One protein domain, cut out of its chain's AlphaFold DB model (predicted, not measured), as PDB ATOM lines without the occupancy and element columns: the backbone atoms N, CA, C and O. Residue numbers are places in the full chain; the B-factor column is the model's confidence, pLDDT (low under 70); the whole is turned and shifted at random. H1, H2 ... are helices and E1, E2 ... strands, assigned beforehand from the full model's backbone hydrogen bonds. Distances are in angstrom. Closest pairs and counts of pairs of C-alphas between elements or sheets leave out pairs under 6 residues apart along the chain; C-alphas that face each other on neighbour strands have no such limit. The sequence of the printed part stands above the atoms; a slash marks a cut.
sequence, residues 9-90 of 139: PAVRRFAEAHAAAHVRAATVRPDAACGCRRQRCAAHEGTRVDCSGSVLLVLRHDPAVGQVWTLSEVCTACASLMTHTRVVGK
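What this domain is: This is residues 9 to 90 of the 139 residues of an uncharacterized protein of Streptomyces sp. 3213.3 (UniProt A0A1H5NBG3). What is seen? An antiparallel sheet, E2, E1, E3, has H1's end on one face, H3 over the other; residues 9 to 15 stick out. What is printed? There are 82 residues with H1, H2, E1, E2, H3, E3, mixed in class. The compact whole has a radius of gyration of the C-alphas of 13.2 A and spans 40 by 30 by 17 A.

How they stand to each other: What comes first? H1, residues 9 to 25, and E3, 85 to 89, come closest at C-alphas 23 and 89, 5.6 A. H2, 35 to 38, grazes the sheet. What follows? In hairpin E1, 55 to 61, and E2, 69 to 75, N 58 and O 72 are 2.8 A apart. H3, 76 to 79, is over E1.

Where its parts are: Where does H1 begin? C-alpha 9 is at (289.287, 201.876, 216.579). Where does E3 end? C-alpha 89 is at (285.393, 179.727, 217.016).

The domain as a whole: Any cut? The printed part has no cut. Low confidence? pLDDT is under 70 at residues 23 to 49, 63 and 65 to 67.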
ATOM      1  N   PRO A   9     288.810 202.864 217.547       80.12
ATOM      2  CA  PRO A   9     289.287 201.876 216.579       80.12
ATOM      3  C   PRO A   9     290.390 200.952 217.117       80.12
ATOM      4  O   PRO A   9     290.301 199.733 216.930       80.12
ATOM      5  N   ALA A  10     291.407 201.488 217.800       75.44
ATOM      6  CA  ALA A  10     292.490 200.677 218.364       75.44
ATOM      7  C   ALA A  10     291.997 199.748 219.485       75.44
ATOM      8  O   ALA A  10     292.387 198.578 219.541       75.44
ATOM      9  N   VAL A  11     291.093 200.237 220.338       75.06
ATOM     10  CA  VAL A  11     290.455 199.432 221.390       75.06
ATOM     11  C   VAL A  11     289.627 198.291 220.786       75.06
ATOM     12  O   VAL A  11     289.736 197.158 221.255       75.06
ATOM     13  N   ARG A  12     288.865 198.544 219.713       79.69
ATOM     14  CA  ARG A  12     288.081 197.508 219.014       79.69
ATOM     15  C   ARG A  12     288.967 196.408 218.434       79.69
ATOM     16  O   ARG A  12     288.729 195.238 218.714       79.69
ATOM     17  N   ARG A  13     290.031 196.770 217.707       77.00
ATOM     18  CA  ARG A  13     290.979 195.788 217.146       77.00
ATOM     19  C   ARG A  13     291.662 194.960 218.234       77.00
ATOM     20  O   ARG A  13     291.839 193.757 218.069       77.00
ATOM     21  N   PHE A  14     292.024 195.581 219.360       77.12
ATOM     22  CA  PHE A  14     292.588 194.860 220.503       77.12
ATOM     23  C   PHE A  14     291.578 193.879 221.108       77.12
ATOM     24  O   PHE A  14     291.937 192.734 221.370       77.12
ATOM     25  N   ALA A  15     290.324 194.298 221.297       78.19
ATOM     26  CA  ALA A  15     289.267 193.436 221.819       78.19
ATOM     27  C   ALA A  15     288.995 192.239 220.893       78.19
ATOM     28  O   ALA A  15     288.899 191.112 221.371       78.19
ATOM     29  N   GLU A  16     288.955 192.455 219.576       75.56
ATOM     30  CA  GLU A  16     288.827 191.384 218.579       75.56
ATOM     31  C   GLU A  16     290.012 190.412 218.633       75.56
ATOM     32  O   GLU A  16     289.818 189.197 218.704       75.56
ATOM     33  N   ALA A  17     291.243 190.928 218.663       75.38
ATOM     34  CA  ALA A  17     292.446 190.104 218.745       75.38
ATOM     35  C   ALA A  17     292.516 189.306 220.058       75.38
ATOM     36  O   ALA A  17     292.904 188.134 220.056       75.38
ATOM     37  N   HIS A  18     292.108 189.920 221.169       76.38
ATOM     38  CA  HIS A  18     292.043 189.298 222.486       76.38
ATOM     39  C   HIS A  18     290.963 188.208 222.543       76.38
ATOM     40  O   HIS A  18     291.248 187.088 222.967       76.38
ATOM     41  N   ALA A  19     289.761 188.478 222.027       73.69
ATOM     42  CA  ALA A  19     288.698 187.483 221.909       73.69
ATOM     43  C   ALA A  19     289.118 186.313 221.006       73.69
ATOM     44  O   ALA A  19     288.905 185.156 221.357       73.69
ATOM     45  N   ALA A  20     289.791 186.589 219.886       71.44
ATOM     46  CA  ALA A  20     290.327 185.554 219.006       71.44
ATOM     47  C   ALA A  20     291.423 184.714 219.686       71.44
ATOM     48  O   ALA A  20     291.513 183.510 219.447       71.44
ATOM     49  N   ALA A  21     292.249 185.315 220.547       73.81
ATOM     50  CA  ALA A  21     293.220 184.575 221.351       73.81
ATOM     51  C   ALA A  21     292.523 183.661 222.368       73.81
ATOM     52  O   ALA A  21     292.889 182.490 222.478       73.81
ATOM     53  N   HIS A  22     291.470 184.150 223.029       71.19
ATOM     54  CA  HIS A  22     290.635 183.325 223.898       71.19
ATOM     55  C   HIS A  22     289.960 182.193 223.142       71.19
ATOM     56  O   HIS A  22     289.956 181.081 223.644       71.19
ATOM     57  N   VAL A  23     289.462 182.429 221.930       68.38
ATOM     58  CA  VAL A  23     288.901 181.367 221.090       68.38
ATOM     59  C   VAL A  23     289.944 180.299 220.773       68.38
ATOM     60  O   VAL A  23     289.649 179.114 220.872       68.38
ATOM     61  N   ARG A  24     291.160 180.699 220.381       67.62
ATOM     62  CA  ARG A  24     292.237 179.750 220.058       67.62
ATOM     63  C   ARG A  24     292.677 178.938 221.277       67.62
ATOM     64  O   ARG A  24     293.022 177.772 221.129       67.62
ATOM     65  N   ALA A  25     292.668 179.548 222.461       65.19
ATOM     66  CA  ALA A  25     292.981 178.879 223.722       65.19
ATOM     67  C   ALA A  25     291.800 178.056 224.270       65.19
ATOM     68  O   ALA A  25     291.998 177.057 224.963       65.19
ATOM     69  N   ALA A  26     290.568 178.461 223.957       64.69
ATOM     70  CA  ALA A  26     289.351 177.773 224.339       64.69
ATOM     71  C   ALA A  26     289.244 176.486 223.527       64.69
ATOM     72  O   ALA A  26     288.910 176.456 222.344       64.69
ATOM     73  N   THR A  27     289.519 175.380 224.199       63.25
ATOM     74  CA  THR A  27     289.226 174.058 223.665       63.25
ATOM     75  C   THR A  27     287.719 173.850 223.714       63.25
ATOM     76  O   THR A  27     287.203 173.329 224.703       63.25
ATOM     77  N   VAL A  28     287.027 174.266 222.647       63.88
ATOM     78  CA  VAL A  28     285.593 174.008 222.467       63.88
ATOM     79  C   VAL A  28     285.387 172.506 222.586       63.88
ATOM     80  O   VAL A  28     285.882 171.722 221.767       63.88
ATOM     81  N   ARG A  29     284.727 172.085 223.664       62.97
ATOM     82  CA  ARG A  29     284.522 170.662 223.915       62.97
ATOM     83  C   ARG A  29     283.515 170.175 222.873       62.97
ATOM     84  O   ARG A  29     282.430 170.737 222.785       62.97
ATOM     85  N   PRO A  30     283.829 169.139 222.081       59.34
ATOM     86  CA  PRO A  30     282.883 168.642 221.079       59.34
ATOM     87  C   PRO A  30     281.629 168.046 221.731       59.34
ATOM     88  O   PRO A  30     280.578 168.002 221.104       59.34
ATOM     89  N   ASP A  31     281.743 167.666 223.006       56.59
ATOM     90  CA  ASP A  31     280.667 167.147 223.846       56.59
ATOM     91  C   ASP A  31     280.086 168.224 224.784       56.59
ATOM     92  O   ASP A  31     279.302 167.901 225.681       56.59
ATOM     93  N   ALA A  32     280.469 169.502 224.629       58.28
ATOM     94  CA  ALA A  32     279.843 170.572 225.395       58.28
ATOM     95  C   ALA A  32     278.346 170.594 225.080       58.28
ATOM     96  O   ALA A  32     277.899 170.740 223.941       58.28
ATOM     97  N   ALA A  33     277.540 170.445 226.122       57.88
ATOM     98  CA  ALA A  33     276.134 170.758 226.025       57.88
ATOM     99  C   ALA A  33     276.023 172.246 225.653       57.88
ATOM    100  O   ALA A  33     276.452 173.084 226.442       57.88
ATOM    101  N   CYS A  34     275.447 172.567 224.479       62.59
ATOM    102  CA  CYS A  34     274.937 173.912 224.141       62.59
ATOM    103  C   CYS A  34     274.377 174.533 225.424       62.59
ATOM    104  O   CYS A  34     273.661 173.823 226.144       62.59
ATOM    105  N   GLY A  35     274.602 175.820 225.710       58.00
ATOM    106  CA  GLY A  35     273.892 176.477 226.829       58.00
ATOM    107  C   GLY A  35     272.372 176.191 226.799       58.00
ATOM    108  O   GLY A  35     271.719 176.010 227.822       58.00
ATOM    109  N   CYS A  36     271.868 175.963 225.589       56.91
ATOM    110  CA  CYS A  36     270.546 175.507 225.167       56.91
ATOM    111  C   CYS A  36     270.123 174.115 225.684       56.91
ATOM    112  O   CYS A  36     268.960 173.949 226.032       56.91
ATOM    113  N   ARG A  37     271.024 173.125 225.802       57.12
ATOM    114  CA  ARG A  37     270.726 171.816 226.429       57.12
ATOM    115  C   ARG A  37     270.545 171.945 227.944       57.12
ATOM    116  O   ARG A  37     269.759 171.200 228.519       57.12
ATOM    117  N   ARG A  38     271.238 172.897 228.586       57.16
ATOM    118  CA  ARG A  38     271.047 173.216 230.015       57.16
ATOM    119  C   ARG A  38     269.817 174.099 230.269       57.16
ATOM    120  O   ARG A  38     269.216 173.973 231.326       57.16
ATOM    121  N   GLN A  39     269.421 174.940 229.308       57.28
ATOM    122  CA  GLN A  39     268.303 175.894 229.437       57.28
ATOM    123  C   GLN A  39     267.091 175.621 228.517       57.28
ATOM    124  O   GLN A  39     266.266 176.506 228.311       57.28
ATOM    125  N   ARG A  40     266.962 174.409 227.955       57.59
ATOM    126  CA  ARG A  40     265.835 173.971 227.097       57.59
ATOM    127  C   ARG A  40     265.452 174.968 225.985       57.59
ATOM    128  O   ARG A  40     264.284 175.299 225.823       57.59
ATOM    129  N   CYS A  41     266.435 175.436 225.216       57.34
ATOM    130  CA  CYS A  41     266.224 176.269 224.018       57.34
ATOM    131  C   CYS A  41     265.396 177.559 224.232       57.34
ATOM    132  O   CYS A  41     264.783 178.050 223.291       57.34
ATOM    133  N   ALA A  42     265.423 178.165 225.426       54.66
ATOM    134  CA  ALA A  42     264.766 179.455 225.694       54.66
ATOM    135  C   ALA A  42     265.401 180.658 224.958       54.66
ATOM    136  O   ALA A  42     264.888 181.768 225.018       54.66
ATOM    137  N   ALA A  43     266.528 180.455 224.267       56.84
ATOM    138  CA  ALA A  43     267.232 181.506 223.533       56.84
ATOM    139  C   ALA A  43     266.626 181.815 222.150       56.84
ATOM    140  O   ALA A  43     267.118 182.719 221.474       56.84
ATOM    141  N   HIS A  44     265.606 181.069 221.716       58.69
ATOM    142  CA  HIS A  44     264.905 181.274 220.449       58.69
ATOM    143  C   HIS A  44     263.438 181.534 220.790       58.69
ATOM    144  O   HIS A  44     262.701 180.607 221.132       58.69
ATOM    145  N   GLU A  45     263.009 182.795 220.769       56.84
ATOM    146  CA  GLU A  45     261.592 183.109 220.948       56.84
ATOM    147  C   GLU A  45     260.784 182.404 219.843       56.84
ATOM    148  O   GLU A  45     260.982 182.635 218.653       56.84
ATOM    149  N   GLY A  46     259.905 181.476 220.236       58.62
ATOM    150  CA  GLY A  46     258.922 180.851 219.344       58.62
ATOM    151  C   GLY A  46     259.368 179.623 218.537       58.62
ATOM    152  O   GLY A  46     258.526 179.043 217.855       58.62
ATOM    153  N   THR A  47     260.623 179.160 218.617       62.22
ATOM    154  CA  THR A  47     261.086 177.968 217.867       62.22
ATOM    155  C   THR A  47     261.700 176.894 218.768       62.22
ATOM    156  O   THR A  47     262.747 177.083 219.383       62.22
ATOM    157  N   ARG A  48     261.056 175.719 218.825       63.78
ATOM    158  CA  ARG A  48     261.618 174.517 219.463       63.78
ATOM    159  C   ARG A  48     262.555 173.835 218.481       63.78
ATOM    160  O   ARG A  48     262.125 173.434 217.406       63.78
ATOM    161  N   VAL A  49     263.824 173.727 218.850       66.69
ATOM    162  CA  VAL A  49     264.869 173.168 217.989       66.69
ATOM    163  C   VAL A  49     265.620 172.108 218.767       66.69
ATOM    164  O   VAL A  49     266.058 172.352 219.895       66.69
ATOM    165  N   ASP A  50     265.792 170.945 218.151       72.94
ATOM    166  CA  ASP A  50     266.607 169.878 218.709       72.94
ATOM    167  C   ASP A  50     268.093 170.211 218.537       72.94
ATOM    168  O   ASP A  50     268.602 170.410 217.429       72.94
ATOM    169  N   CYS A  51     268.810 170.281 219.663       74.25
ATOM    170  CA  CYS A  51     270.233 170.611 219.700       74.25
ATOM    171  C   CYS A  51     271.072 169.572 218.935       74.25
ATOM    172  O   CYS A  51     271.424 168.521 219.490       74.25
ATOM    173  N   SER A  52     271.458 169.911 217.705       74.19
ATOM    174  CA  SER A  52     272.243 169.068 216.800       74.19
ATOM    175  C   SER A  52     273.453 169.798 216.194       74.19
ATOM    176  O   SER A  52     273.525 171.031 216.175       74.19
ATOM    177  N   GLY A  53     274.416 169.000 215.720       76.25
ATOM    178  CA  GLY A  53     275.660 169.449 215.092       76.25
ATOM    179  C   GLY A  53     276.791 169.784 216.069       76.25
ATOM    180  O   GLY A  53     276.722 169.466 217.257       76.25
ATOM    181  N   SER A  54     277.874 170.372 215.552       78.19
ATOM    182  CA  SER A  54     279.072 170.669 216.345       78.19
ATOM    183  C   SER A  54     278.883 171.910 217.219       78.19
ATOM    184  O   SER A  54     278.126 172.821 216.885       78.19
ATOM    185  N   VAL A  55     279.566 171.945 218.365       78.75
ATOM    186  CA  VAL A  55     279.554 173.103 219.267       78.75
ATOM    187  C   VAL A  55     280.433 174.201 218.687       78.75
ATOM    188  O   VAL A  55     281.590 173.962 218.374       78.75
ATOM    189  N   LEU A  56     279.889 175.403 218.558       80.12
ATOM    190  CA  LEU A  56     280.562 176.616 218.117       80.12
ATOM    191  C   LEU A  56     280.776 177.550 219.304       80.12
ATOM    192  O   LEU A  56     279.965 177.588 220.228       80.12
ATOM    193  N   LEU A  57     281.822 178.366 219.230       81.94
ATOM    194  CA  LEU A  57     281.996 179.504 220.119       81.94
ATOM    195  C   LEU A  57     281.450 180.752 219.426       81.94
ATOM    196  O   LEU A  57     281.905 181.118 218.335       81.94
ATOM    197  N   VAL A  58     280.461 181.388 220.043       82.06
ATOM    198  CA  VAL A  58     279.693 182.490 219.464       82.06
ATOM    199  C   VAL A  58     279.765 183.710 220.372       82.06
ATOM    200  O   VAL A  58     279.658 183.605 221.592       82.06
ATOM    201  N   LEU A  59     279.922 184.877 219.753       83.81
ATOM    202  CA  LEU A  59     279.787 186.172 220.396       83.81
ATOM    203  C   LEU A  59     278.378 186.715 220.117       83.81
ATOM    204  O   LEU A  59     278.039 186.969 218.959       83.81
ATOM    205  N   ARG A  60     277.552 186.865 221.155       82.38
ATOM    206  CA  ARG A  60     276.177 187.381 221.070       82.38
ATOM    207  C   ARG A  60     276.111 188.799 221.617       82.38
ATOM    208  O   ARG A  60     276.565 189.044 222.733       82.38
ATOM    209  N   HIS A  61     275.509 189.701 220.855       82.44
ATOM    210  CA  HIS A  61     275.144 191.033 221.324       82.44
ATOM    211  C   HIS A  61     273.708 191.021 221.860       82.44
ATOM    212  O   HIS A  61     272.803 190.546 221.170       82.44
ATOM    213  N   ASP A  62     273.497 191.532 223.073       78.00
ATOM    214  CA  ASP A  62     272.157 191.713 223.639       78.00
ATOM    215  C   ASP A  62     271.687 193.163 223.428       78.00
ATOM    216  O   ASP A  62     272.159 194.062 224.125       78.00
ATOM    217  N   PRO A  63     270.761 193.425 222.487       68.94
ATOM    218  CA  PRO A  63     270.318 194.786 222.209       68.94
ATOM    219  C   PRO A  63     269.574 195.443 223.383       68.94
ATOM    220  O   PRO A  63     269.536 196.671 223.431       68.94
ATOM    221  N   ALA A  64     269.022 194.671 224.327       75.62
ATOM    222  CA  ALA A  64     268.292 195.207 225.476       75.62
ATOM    223  C   ALA A  64     269.224 195.706 226.594       75.62
ATOM    224  O   ALA A  64     268.874 196.633 227.320       75.62
ATOM    225  N   VAL A  65     270.423 195.122 226.717       69.44
ATOM    226  CA  VAL A  65     271.413 195.456 227.763       69.44
ATOM    227  C   VAL A  65     272.522 196.394 227.232       69.44
ATOM    228  O   VAL A  65     273.423 196.798 227.965       69.44
ATOM    229  N   GLY A  66     272.449 196.804 225.960       68.12
ATOM    230  CA  GLY A  66     273.401 197.717 225.317       68.12
ATOM    231  C   GLY A  66     274.545 196.997 224.589       68.12
ATOM    232  O   GLY A  66     274.415 195.852 224.182       68.12
ATOM    233  N   GLN A  67     275.692 197.665 224.400       65.56
ATOM    234  CA  GLN A  67     276.849 197.162 223.625       65.56
ATOM    235  C   GLN A  67     277.647 196.050 224.345       65.56
ATOM    236  O   GLN A  67     278.881 196.017 224.293       65.56
ATOM    237  N   VAL A  68     276.964 195.148 225.051       73.50
ATOM    238  CA  VAL A  68     277.581 194.029 225.763       73.50
ATOM    239  C   VAL A  68     277.620 192.821 224.838       73.50
ATOM    240  O   VAL A  68     276.599 192.318 224.371       73.50
ATOM    241  N   TRP A  69     278.834 192.345 224.585       78.50
ATOM    242  CA  TRP A  69     279.074 191.114 223.853       78.50
ATOM    243  C   TRP A  69     279.334 189.980 224.841       78.50
ATOM    244  O   TRP A  69     280.233 190.067 225.676       78.50
ATOM    245  N   THR A  70     278.556 188.909 224.735       79.44
ATOM    246  CA  THR A  70     278.688 187.708 225.568       79.44
ATOM    247  C   THR A  70     279.257 186.560 224.746       79.44
ATOM    248  O   THR A  70     278.828 186.307 223.620       79.44
ATOM    249  N   LEU A  71     280.254 185.870 225.295       79.31
ATOM    250  CA  LEU A  71     280.861 184.693 224.680       79.31
ATOM    251  C   LEU A  71     280.144 183.439 225.193       79.31
ATOM    252  O   LEU A  71     280.033 183.247 226.402       79.31
ATOM    253  N   SER A  72     279.647 182.590 224.293       79.56
ATOM    254  CA  SER A  72     278.905 181.377 224.661       79.56
ATOM    255  C   SER A  72     279.155 180.216 223.702       79.56
ATOM    256  O   SER A  72     279.455 180.411 222.524       79.56
ATOM    257  N   GLU A  73     279.030 178.995 224.220       80.75
ATOM    258  CA  GLU A  73     279.106 177.758 223.442       80.75
ATOM    259  C   GLU A  73     277.701 177.325 222.991       80.75
ATOM    260  O   GLU A  73     276.804 177.080 223.810       80.75
ATOM    261  N   VAL A  74     277.500 177.238 221.673       79.50
ATOM    262  CA  VAL A  74     276.196 177.001 221.034       79.50
ATOM    263  C   VAL A  74     276.361 176.018 219.874       79.50
ATOM    264  O   VAL A  74     277.317 176.129 219.119       79.50
ATOM    265  N   CYS A  75     275.460 175.051 219.688       80.56
ATOM    266  CA  CYS A  75     275.551 174.131 218.549       80.56
ATOM    267  C   CYS A  75     275.214 174.818 217.213       80.56
ATOM    268  O   CYS A  75     274.517 175.833 217.190       80.56
ATOM    269  N   THR A  76     275.663 174.249 216.090       81.81
ATOM    270  CA  THR A  76     275.402 174.796 214.744       81.81
ATOM    271  C   THR A  76     273.916 175.033 214.461       81.81
ATOM    272  O   THR A  76     273.589 176.044 213.849       81.81
ATOM    273  N   ALA A  77     273.023 174.149 214.928       80.56
ATOM    274  CA  ALA A  77     271.576 174.290 214.724       80.56
ATOM    275  C   ALA A  77     270.972 175.482 215.488       80.56
ATOM    276  O   ALA A  77     270.126 176.201 214.968       80.56
ATOM    277  N   CYS A  78     271.426 175.726 216.719       79.06
ATOM    278  CA  CYS A  78     270.981 176.881 217.496       79.06
ATOM    279  C   CYS A  78     271.613 178.175 216.967       79.06
ATOM    280  O   CYS A  78     270.944 179.202 216.907       79.06
ATOM    281  N   ALA A  79     272.874 178.129 216.532       81.56
ATOM    282  CA  ALA A  79     273.580 179.295 216.009       81.56
ATOM    283  C   ALA A  79     272.926 179.882 214.743       81.56
ATOM    284  O   ALA A  79     272.953 181.096 214.575       81.56
ATOM    285  N   SER A  80     272.308 179.064 213.879       82.50
ATOM    286  CA  SER A  80     271.591 179.561 212.689       82.50
ATOM    287  C   SER A  80     270.301 180.319 213.005       82.50
ATOM    288  O   SER A  80     269.777 181.004 212.134       82.50
ATOM    289  N   LEU A  81     269.782 180.188 214.226       80.62
ATOM    290  CA  LEU A  81     268.522 180.801 214.653       80.62
ATOM    291  C   LEU A  81     268.730 181.995 215.583       80.62
ATOM    292  O   LEU A  81     267.776 182.685 215.931       80.62
ATOM    293  N   MET A  82     269.967 182.241 216.009       78.38
ATOM    294  CA  MET A  82     270.283 183.390 216.841       78.38
ATOM    295  C   MET A  82     270.455 184.640 215.981       78.38
ATOM    296  O   MET A  82     271.174 184.650 214.982       78.38
ATOM    297  N   THR A  83     269.817 185.725 216.406       77.31
ATOM    298  CA  THR A  83     270.040 187.061 215.855       77.31
ATOM    299  C   THR A  83     271.202 187.739 216.587       77.31
ATOM    300  O   THR A  83     271.520 187.417 217.733       77.31
ATOM    301  N   HIS A  84     271.880 188.676 215.915       78.31
ATOM    302  CA  HIS A  84     272.989 189.462 216.486       78.31
ATOM    303  C   HIS A  84     274.173 188.638 217.028       78.31
ATOM    304  O   HIS A  84     274.866 189.043 217.966       78.31
ATOM    305  N   THR A  85     274.439 187.487 216.410       80.00
ATOM    306  CA  THR A  85     275.563 186.614 216.751       80.00
ATOM    307  C   THR A  85     276.659 186.612 215.699       80.00
ATOM    308  O   THR A  85     276.391 186.638 214.498       80.00
ATOM    309  N   ARG A  86     277.914 186.502 216.143       83.12
ATOM    310  CA  ARG A  86     279.076 186.222 215.289       83.12
ATOM    311  C   ARG A  86     279.781 184.959 215.763       83.12
ATOM    312  O   ARG A  86     280.142 184.848 216.931       83.12
ATOM    313  N   VAL A  87     280.001 184.010 214.854       82.50
ATOM    314  CA  VAL A  87     280.789 182.805 215.146       82.50
ATOM    315  C   VAL A  87     282.256 183.203 215.219       82.50
ATOM    316  O   VAL A  87     282.821 183.670 214.232       82.50
ATOM    317  N   VAL A  88     282.860 183.021 216.388       78.88
ATOM    318  CA  VAL A  88     284.258 183.384 216.635       78.88
ATOM    319  C   VAL A  88     285.167 182.164 216.661       78.88
ATOM    320  O   VAL A  88     286.339 182.302 216.330       78.88
ATOM    321  N   GLY A  89     284.634 180.975 216.968       75.12
ATOM    322  CA  GLY A  89     285.393 179.727 217.016       75.12
ATOM    323  C   GLY A  89     284.598 178.507 216.580       75.12
ATOM    324  O   GLY A  89     283.396 178.404 216.818       75.12
ATOM    325  N   LYS A  90     285.299 177.560 215.959       73.81
ATOM    326  CA  LYS A  90     284.794 176.225 215.628       73.81
ATOM    327  C   LYS A  90     285.657 175.192 216.357       73.81
ATOM    328  O   LYS A  90     286.840 175.462 216.573       73.81
TER     329      LYS A  90